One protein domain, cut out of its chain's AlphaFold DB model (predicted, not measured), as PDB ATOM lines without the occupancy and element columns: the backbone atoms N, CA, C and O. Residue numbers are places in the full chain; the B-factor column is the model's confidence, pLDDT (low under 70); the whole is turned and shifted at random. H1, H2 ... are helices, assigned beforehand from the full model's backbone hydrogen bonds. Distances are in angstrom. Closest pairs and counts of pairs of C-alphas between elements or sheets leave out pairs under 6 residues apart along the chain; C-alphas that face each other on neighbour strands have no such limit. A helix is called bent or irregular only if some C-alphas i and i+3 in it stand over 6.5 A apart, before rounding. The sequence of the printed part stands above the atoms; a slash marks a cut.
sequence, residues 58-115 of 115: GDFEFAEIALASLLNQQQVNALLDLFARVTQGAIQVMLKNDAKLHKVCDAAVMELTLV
ATOM      1  N   GLY A  58      29.930 -31.467 -46.854       93.62
ATOM      2  CA  GLY A  58      29.771 -32.717 -46.105       93.62
ATOM      3  C   GLY A  58      29.024 -32.550 -44.776       93.62
ATOM      4  O   GLY A  58      28.260 -33.434 -44.398       93.62
ATOM      5  N   ASP A  59      29.183 -31.410 -44.093       94.06
ATOM      6  CA  ASP A  59      28.433 -31.113 -42.862       94.06
ATOM      7  C   ASP A  59      26.944 -30.915 -43.169       94.06
ATOM      8  O   ASP A  59      26.085 -31.369 -42.413       94.06
ATOM      9  N   PHE A  60      26.647 -30.262 -44.296       94.62
ATOM     10  CA  PHE A  60      25.287 -30.079 -44.792       94.62
ATOM     11  C   PHE A  60      24.641 -31.418 -45.172       94.62
ATOM     12  O   PHE A  60      23.578 -31.742 -44.650       94.62
ATOM     13  N   GLU A  61      25.306 -32.236 -45.994       95.50
ATOM     14  CA  GLU A  61      24.805 -33.557 -46.401       95.50
ATOM     15  C   GLU A  61      24.564 -34.469 -45.189       95.50
ATOM     16  O   GLU A  61      23.536 -35.143 -45.087       95.50
ATOM     17  N   PHE A  62      25.487 -34.469 -44.222       96.12
ATOM     18  CA  PHE A  62      25.316 -35.231 -42.991       96.12
ATOM     19  C   PHE A  62      24.129 -34.724 -42.161       96.12
ATOM     20  O   PHE A  62      23.348 -35.537 -41.660       96.12
ATOM     21  N   ALA A  63      23.961 -33.404 -42.034       95.44
ATOM     22  CA  ALA A  63      22.826 -32.815 -41.329       95.44
ATOM     23  C   ALA A  63      21.486 -33.155 -42.003       95.44
ATOM     24  O   ALA A  63      20.527 -33.484 -41.301       95.44
ATOM     25  N   GLU A  64      21.421 -33.144 -43.338       95.81
ATOM     26  CA  GLU A  64      20.234 -33.566 -44.089       95.81
ATOM     27  C   GLU A  64      19.871 -35.025 -43.795       95.81
ATOM     28  O   GLU A  64      18.719 -35.319 -43.472       95.81
ATOM     29  N   ILE A  65      20.848 -35.937 -43.827       97.06
ATOM     30  CA  ILE A  65      20.627 -37.359 -43.519       97.06
ATOM     31  C   ILE A  65      20.174 -37.539 -42.067       97.06
ATOM     32  O   ILE A  65      19.238 -38.301 -41.802       97.06
ATOM     33  N   ALA A  66      20.820 -36.845 -41.127       97.56
ATOM     34  CA  ALA A  66      20.493 -36.932 -39.711       97.56
ATOM     35  C   ALA A  66      19.062 -36.455 -39.432       97.56
ATOM     36  O   ALA A  66      18.324 -37.126 -38.708       97.56
ATOM     37  N   LEU A  67      18.653 -35.343 -40.049       96.25
ATOM     38  CA  LEU A  67      17.308 -34.798 -39.912       96.25
ATOM     39  C   LEU A  67      16.263 -35.694 -40.587       96.25
ATOM     40  O   LEU A  67      15.249 -36.014 -39.967       96.25
ATOM     41  N   ALA A  68      16.520 -36.148 -41.817       97.69
ATOM     42  CA  ALA A  68      15.615 -37.027 -42.557       97.69
ATOM     43  C   ALA A  68      15.403 -38.380 -41.857       97.69
ATOM     44  O   ALA A  68      14.315 -38.949 -41.923       97.69
ATOM     45  N   SER A  69      16.426 -38.871 -41.155       97.19
ATOM     46  CA  SER A  69      16.382 -40.138 -40.413       97.19
ATOM     47  C   SER A  69      15.966 -39.970 -38.946       97.19
ATOM     48  O   SER A  69      15.951 -40.954 -38.210       97.19
ATOM     49  N   LEU A  70      15.650 -38.741 -38.511       97.81
ATOM     50  CA  LEU A  70      15.299 -38.398 -37.128       97.81
ATOM     51  C   LEU A  70      16.322 -38.912 -36.101       97.81
ATOM     52  O   LEU A  70      15.957 -39.395 -35.026       97.81
ATOM     53  N   LEU A  71      17.612 -38.822 -36.435       98.19
ATOM     54  CA  LEU A  71      18.670 -39.278 -35.544       98.19
ATOM     55  C   LEU A  71      18.686 -38.444 -34.266       98.19
ATOM     56  O   LEU A  71      18.636 -37.215 -34.290       98.19
ATOM     57  N   ASN A  72      18.808 -39.123 -33.131       97.81
ATOM     58  CA  ASN A  72      18.997 -38.453 -31.854       97.81
ATOM     59  C   ASN A  72      20.471 -38.063 -31.636       97.81
ATOM     60  O   ASN A  72      21.377 -38.516 -32.337       97.81
ATOM     61  N   GLN A  73      20.720 -37.253 -30.605       97.56
ATOM     62  CA  GLN A  73      22.061 -36.766 -30.268       97.56
ATOM     63  C   GLN A  73      23.091 -37.894 -30.089       97.56
ATOM     64  O   GLN A  73      24.231 -37.767 -30.531       97.56
ATOM     65  N   GLN A  74      22.705 -39.006 -29.456       98.38
ATOM     66  CA  GLN A  74      23.605 -40.138 -29.236       98.38
ATOM     67  C   GLN A  74      23.994 -40.805 -30.562       98.38
ATOM     68  O   GLN A  74      25.167 -41.109 -30.771       98.38
ATOM     69  N   GLN A  75      23.033 -41.004 -31.464       98.31
ATOM     70  CA  GLN A  75      23.264 -41.593 -32.785       98.31
ATOM     71  C   GLN A  75      24.135 -40.686 -33.661       98.31
ATOM     72  O   GLN A  75      25.071 -41.170 -34.295       98.31
ATOM     73  N   VAL A  76      23.879 -39.375 -33.641       98.19
ATOM     74  CA  VAL A  76      24.697 -38.380 -34.349       98.19
ATOM     75  C   VAL A  76      26.151 -38.438 -33.878       98.19
ATOM     76  O   VAL A  76      27.055 -38.599 -34.696       98.19
ATOM     77  N   ASN A  77      26.385 -38.392 -32.564       98.25
ATOM     78  CA  ASN A  77      27.737 -38.449 -32.006       98.25
ATOM     79  C   ASN A  77      28.451 -39.768 -32.341       98.25
ATOM     80  O   ASN A  77      29.634 -39.758 -32.673       98.25
ATOM     81  N   ALA A  78      27.737 -40.896 -32.290       98.12
ATOM     82  CA  ALA A  78      28.298 -42.202 -32.626       98.12
ATOM     83  C   ALA A  78      28.721 -42.301 -34.103       98.12
ATOM     84  O   ALA A  78      29.762 -42.889 -34.402       98.12
ATOM     85  N   LEU A  79      27.946 -41.715 -35.023       97.56
ATOM     86  CA  LEU A  79      28.298 -41.670 -36.446       97.56
ATOM     87  C   LEU A  79      29.493 -40.750 -36.717       97.56
ATOM     88  O   LEU A  79      30.386 -41.134 -37.468       97.56
ATOM     89  N   LEU A  80      29.558 -39.580 -36.075       97.12
ATOM     90  CA  LEU A  80      30.707 -38.676 -36.202       97.12
ATOM     91  C   LEU A  80      32.003 -39.327 -35.691       97.12
ATOM     92  O   LEU A  80      33.038 -39.242 -36.351       97.12
ATOM     93  N   ASP A  81      31.942 -40.038 -34.563       97.69
ATOM     94  CA  ASP A  81      33.070 -40.807 -34.023       97.69
ATOM     95  C   ASP A  81      33.477 -41.972 -34.947       97.69
ATOM     96  O   ASP A  81      34.661 -42.201 -35.203       97.69
ATOM     97  N   LEU A  82      32.501 -42.679 -35.532       97.31
ATOM     98  CA  LEU A  82      32.757 -43.687 -36.564       97.31
ATOM     99  C   LEU A  82      33.500 -43.083 -37.764       97.31
ATOM    100  O   LEU A  82      34.518 -43.640 -38.174       97.31
ATOM    101  N   PHE A  83      33.044 -41.946 -38.297       95.81
ATOM    102  CA  PHE A  83      33.715 -41.270 -39.408       95.81
ATOM    103  C   PHE A  83      35.127 -40.818 -39.043       95.81
ATOM    104  O   PHE A  83      36.042 -41.035 -39.834       95.81
ATOM    105  N   ALA A  84      35.337 -40.268 -37.843       96.38
ATOM    106  CA  ALA A  84      36.664 -39.885 -37.367       96.38
ATOM    107  C   ALA A  84      37.625 -41.083 -37.317       96.38
ATOM    108  O   ALA A  84      38.752 -41.003 -37.801       96.38
ATOM    109  N   ARG A  85      37.178 -42.233 -36.802       97.31
ATOM    110  CA  ARG A  85      38.003 -43.451 -36.777       97.31
ATOM    111  C   ARG A  85      38.272 -44.023 -38.170       97.31
ATOM    112  O   ARG A  85      39.360 -44.545 -38.408       97.31
ATOM    113  N   VAL A  86      37.305 -43.933 -39.087       97.00
ATOM    114  CA  VAL A  86      37.482 -44.358 -40.487       97.00
ATOM    115  C   VAL A  86      38.497 -43.465 -41.202       97.00
ATOM    116  O   VAL A  86      39.393 -43.981 -41.865       97.00
ATOM    117  N   THR A  87      38.417 -42.140 -41.045       95.12
ATOM    118  CA  THR A  87      39.353 -41.201 -41.691       95.12
ATOM    119  C   THR A  87      40.762 -41.280 -41.110       95.12
ATOM    120  O   THR A  87      41.733 -41.099 -41.839       95.12
ATOM    121  N   GLN A  88      40.892 -41.635 -39.830       95.50
ATOM    122  CA  GLN A  88      42.174 -41.961 -39.194       95.50
ATOM    123  C   GLN A  88      42.750 -43.319 -39.640       95.50
ATOM    124  O   GLN A  88      43.882 -43.645 -39.289       95.50
ATOM    125  N   GLY A  89      41.989 -44.128 -40.387       94.44
ATOM    126  CA  GLY A  89      42.406 -45.454 -40.845       94.44
ATOM    127  C   GLY A  89      42.395 -46.534 -39.759       94.44
ATOM    128  O   GLY A  89      42.926 -47.619 -39.980       94.44
ATOM    129  N   ALA A  90      41.797 -46.266 -38.594       92.31
ATOM    130  CA  ALA A  90      41.747 -47.214 -37.481       92.31
ATOM    131  C   ALA A  90      40.775 -48.378 -37.742       92.31
ATOM    132  O   ALA A  90      40.965 -49.478 -37.224       92.31
ATOM    133  N   ILE A  91      39.726 -48.134 -38.532       95.00
ATOM    134  CA  ILE A  91      38.689 -49.112 -38.880       95.00
ATOM    135  C   ILE A  91      38.210 -48.910 -40.319       95.00
ATOM    136  O   ILE A  91      38.344 -47.828 -40.888       95.00
ATOM    137  N   GLN A  92      37.585 -49.942 -40.886       94.38
ATOM    138  CA  GLN A  92      36.967 -49.886 -42.207       94.38
ATOM    139  C   GLN A  92      35.520 -50.381 -42.145       94.38
ATOM    140  O   GLN A  92      35.243 -51.466 -41.637       94.38
ATOM    141  N   VAL A  93      34.596 -49.608 -42.715       92.31
ATOM    142  CA  VAL A  93      33.208 -50.040 -42.923       92.31
ATOM    143  C   VAL A  93      33.105 -50.678 -44.308       92.31
ATOM    144  O   VAL A  93      33.248 -50.003 -45.323       92.31
ATOM    145  N   MET A  94      32.881 -51.994 -44.361       93.81
ATOM    146  CA  MET A  94      32.806 -52.759 -45.619       93.81
ATOM    147  C   MET A  94      31.390 -52.897 -46.201       93.81
ATOM    148  O   MET A  94      31.213 -53.443 -47.295       93.81
ATOM    149  N   LEU A  95      30.372 -52.436 -45.475       94.12
ATOM    150  CA  LEU A  95      28.985 -52.459 -45.928       94.12
ATOM    151  C   LEU A  95      28.791 -51.443 -47.058       94.12
ATOM    152  O   LEU A  95      29.166 -50.284 -46.924       94.12
ATOM    153  N   LYS A  96      28.218 -51.891 -48.180       93.19
ATOM    154  CA  LYS A  96      28.075 -51.074 -49.400       93.19
ATOM    155  C   LYS A  96      26.655 -50.582 -49.661       93.19
ATOM    156  O   LYS A  96      26.466 -49.694 -50.481       93.19
ATOM    157  N   ASN A  97      25.662 -51.222 -49.052       94.69
ATOM    158  CA  ASN A  97      24.247 -50.908 -49.214       94.69
ATOM    159  C   ASN A  97      23.416 -51.581 -48.115       94.69
ATOM    160  O   ASN A  97      23.897 -52.477 -47.413       94.69
ATOM    161  N   ASP A  98      22.158 -51.160 -48.034       95.38
ATOM    162  CA  ASP A  98      21.145 -51.668 -47.113       95.38
ATOM    163  C   ASP A  98      20.923 -53.189 -47.227       95.38
ATOM    164  O   ASP A  98      20.991 -53.914 -46.237       95.38
ATOM    165  N   ALA A  99      20.807 -53.722 -48.449       95.69
ATOM    166  CA  ALA A  99      20.610 -55.158 -48.660       95.69
ATOM    167  C   ALA A  99      21.749 -56.011 -48.071       95.69
ATOM    168  O   ALA A  99      21.524 -57.127 -47.598       95.69
ATOM    169  N   LYS A 100      22.995 -55.519 -48.108       95.12
ATOM    170  CA  LYS A 100      24.133 -56.210 -47.495       95.12
ATOM    171  C   LYS A 100      24.119 -56.079 -45.973       95.12
ATOM    172  O   LYS A 100      24.487 -57.053 -45.321       95.12
ATOM    173  N   LEU A 101      23.699 -54.933 -45.434       94.81
ATOM    174  CA  LEU A 101      23.504 -54.741 -43.995       94.81
ATOM    175  C   LEU A 101      22.482 -55.751 -43.460       94.81
ATOM    176  O   LEU A 101      22.837 -56.551 -42.601       94.81
ATOM    177  N   HIS A 102      21.281 -55.801 -44.045       95.25
ATOM    178  CA  HIS A 102      20.234 -56.743 -43.643       95.25
ATOM    179  C   HIS A 102      20.706 -58.197 -43.689       95.25
ATOM    180  O   HIS A 102      20.599 -58.902 -42.693       95.25
ATOM    181  N   LYS A 103      21.352 -58.622 -44.782       95.56
ATOM    182  CA  LYS A 103      21.905 -59.984 -44.887       95.56
ATOM    183  C   LYS A 103      22.893 -60.330 -43.771       95.56
ATOM    184  O   LYS A 103      22.932 -61.474 -43.332       95.56
ATOM    185  N   VAL A 104      23.739 -59.381 -43.368       94.88
ATOM    186  CA  VAL A 104      24.709 -59.599 -42.285       94.88
ATOM    187  C   VAL A 104      23.996 -59.660 -40.934       94.88
ATOM    188  O   VAL A 104      24.335 -60.514 -40.121       94.88
ATOM    189  N   CYS A 105      22.988 -58.813 -40.715       93.81
ATOM    190  CA  CYS A 105      22.159 -58.854 -39.514       93.81
ATOM    191  C   CYS A 105      21.385 -60.172 -39.394       93.81
ATOM    192  O   CYS A 105      21.437 -60.798 -38.340       93.81
ATOM    193  N   ASP A 106      20.738 -60.634 -40.465       94.81
ATOM    194  CA  ASP A 106      19.971 -61.885 -40.469       94.81
ATOM    195  C   ASP A 106      20.871 -63.089 -40.170       94.81
ATOM    196  O   ASP A 106      20.535 -63.935 -39.342       94.81
ATOM    197  N   ALA A 107      22.059 -63.134 -40.786       93.25
ATOM    198  CA  ALA A 107      23.049 -64.167 -40.504       93.25
ATOM    199  C   ALA A 107      23.501 -64.139 -39.034       93.25
ATOM    200  O   ALA A 107      23.580 -65.186 -38.398       93.25
ATOM    201  N   ALA A 108      23.746 -62.950 -38.472       92.88
ATOM    202  CA  ALA A 108      24.124 -62.810 -37.068       92.88
ATOM    203  C   ALA A 108      23.009 -63.277 -36.116       92.88
ATOM    204  O   ALA A 108      23.294 -63.920 -35.110       92.88
ATOM    205  N   VAL A 109      21.744 -62.996 -36.439       93.19
ATOM    206  CA  VAL A 109      20.596 -63.486 -35.664       93.19
ATOM    207  C   VAL A 109      20.529 -65.013 -35.703       93.19
ATOM    208  O   VAL A 109      20.378 -65.623 -34.648       93.19
ATOM    209  N   MET A 110      20.697 -65.634 -36.878       92.19
ATOM    210  CA  MET A 110      20.682 -67.097 -37.010       92.19
ATOM    211  C   MET A 110      21.733 -67.770 -36.117       92.19
ATOM    212  O   MET A 110      21.390 -68.703 -35.393       92.19
ATOM    213  N   GLU A 111      22.968 -67.261 -36.119       90.25
ATOM    214  CA  GLU A 111      24.062 -67.761 -35.268       90.25
ATOM    215  C   GLU A 111      23.740 -67.639 -33.769       90.25
ATOM    216  O   GLU A 111      24.049 -68.535 -32.989       90.25
ATOM    217  N   LEU A 112      23.075 -66.556 -33.355       86.69
ATOM    218  CA  LEU A 112      22.716 -66.326 -31.950       86.69
ATOM    219  C   LEU A 112      21.515 -67.161 -31.477       86.69
ATOM    220  O   LEU A 112      21.393 -67.419 -30.284       86.69
ATOM    221  N   THR A 113      20.623 -67.569 -32.385       81.94
ATOM    222  CA  THR A 113      19.422 -68.369 -32.062       81.94
ATOM    223  C   THR A 113      19.639 -69.882 -32.084       81.94
ATOM    224  O   THR A 113      18.752 -70.626 -31.680       81.94
ATOM    225  N   LEU A 114      20.799 -70.347 -32.554       60.97
ATOM    226  CA  LEU A 114      21.153 -71.769 -32.641       60.97
ATOM    227  C   LEU A 114      21.780 -72.329 -31.345       60.97
ATOM    228  O   LEU A 114      22.381 -73.403 -31.376       60.97
ATOM    229  N   VAL A 115      21.628 -71.616 -30.221       52.44
ATOM    230  CA  VAL A 115      22.087 -72.002 -28.872       52.44
ATOM    231  C   VAL A 115      20.941 -72.558 -28.036       52.44
ATOM    232  O   VAL A 115      19.866 -71.919 -28.013       52.44
TER     233      VAL A 115
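Overview. This is residues 58 to 115 of the 115 residues of an uncharacterized protein of Pisolithus tinctorius Marx 270 (UniProt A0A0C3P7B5). The longest helix, H3, stretches away from a small, loose V of two helices, H1 and H2, with a bare stretch of chain, residues 88 to 97, joining H2 to H3. H3 meets neither helix: residues 98 to 103 and 105 to 113 of it stick out as an arm, and this arm makes much of the length of the model. The printed part has 58 residues with three named helices, H1, H2 and H3 in chain order, and no named strand; the class is all helix. The whole is loose, with a radius of gyration of the C-alphas of 14.5 A, and elongated, spanning 43 by 28 by 21 A.

Along the chain. Begin with H3, residues 98 to 113: find C-alpha 98 at (21.145, -51.668, -47.113), and from there the helix runs 22.5 A to C-alpha 113 at (19.422, -68.369, -32.062). Go back along the chain to H2, residues 73 to 87, which is 21.2 A from first to last C-alpha. Before it comes H1, residues 58 to 68, which is 15.2 A long; look for its first C-alpha, that of Gly 58, at (29.771, -32.717, -46.105). No helix is bent or irregular.

Arrangement. Look first at H3, which touches no helix: it is apart from H1 and also apart from H2, though it follows H2 in the chain. Now turn to H1 and H2, which are close but not clearly touching, with 1 pair of C-alphas within 8 A. That closest pair is Ala 66 and Val 76, whose C-alphas are 7.0 A apart. The two helices run opposite ways at a steep tilt of 35.2 degrees, only just steep, and their centres are 12.9 A apart. In the backbone atoms of H1, H2 and H3 you will find every O i to N i+4 pair within hydrogen-bond range.

Size, cuts and confidence. The C-alphas of Phe 60 and Val 115 are the two farthest apart, at 45.0 A. Three stretches stand free: residues 84 to 89, of which 84 to 87 belong to H2; residues 96 to 103, of which 98 to 103 belong to H3; and residues 105 to 115, of which 105 to 113 belong to H3. Without them the body has 33 residues and spans 26 by 20 by 19 A. The link from H1 to H2, with 4 residues, is tight; the link from H2 to H3, with 10 residues, is short, and no link is long. The printed part has no cut and ends at residue 115, the chain's last residue. The mean pLDDT of the printed part is 93.9, and residues 114 to 115 are under 70.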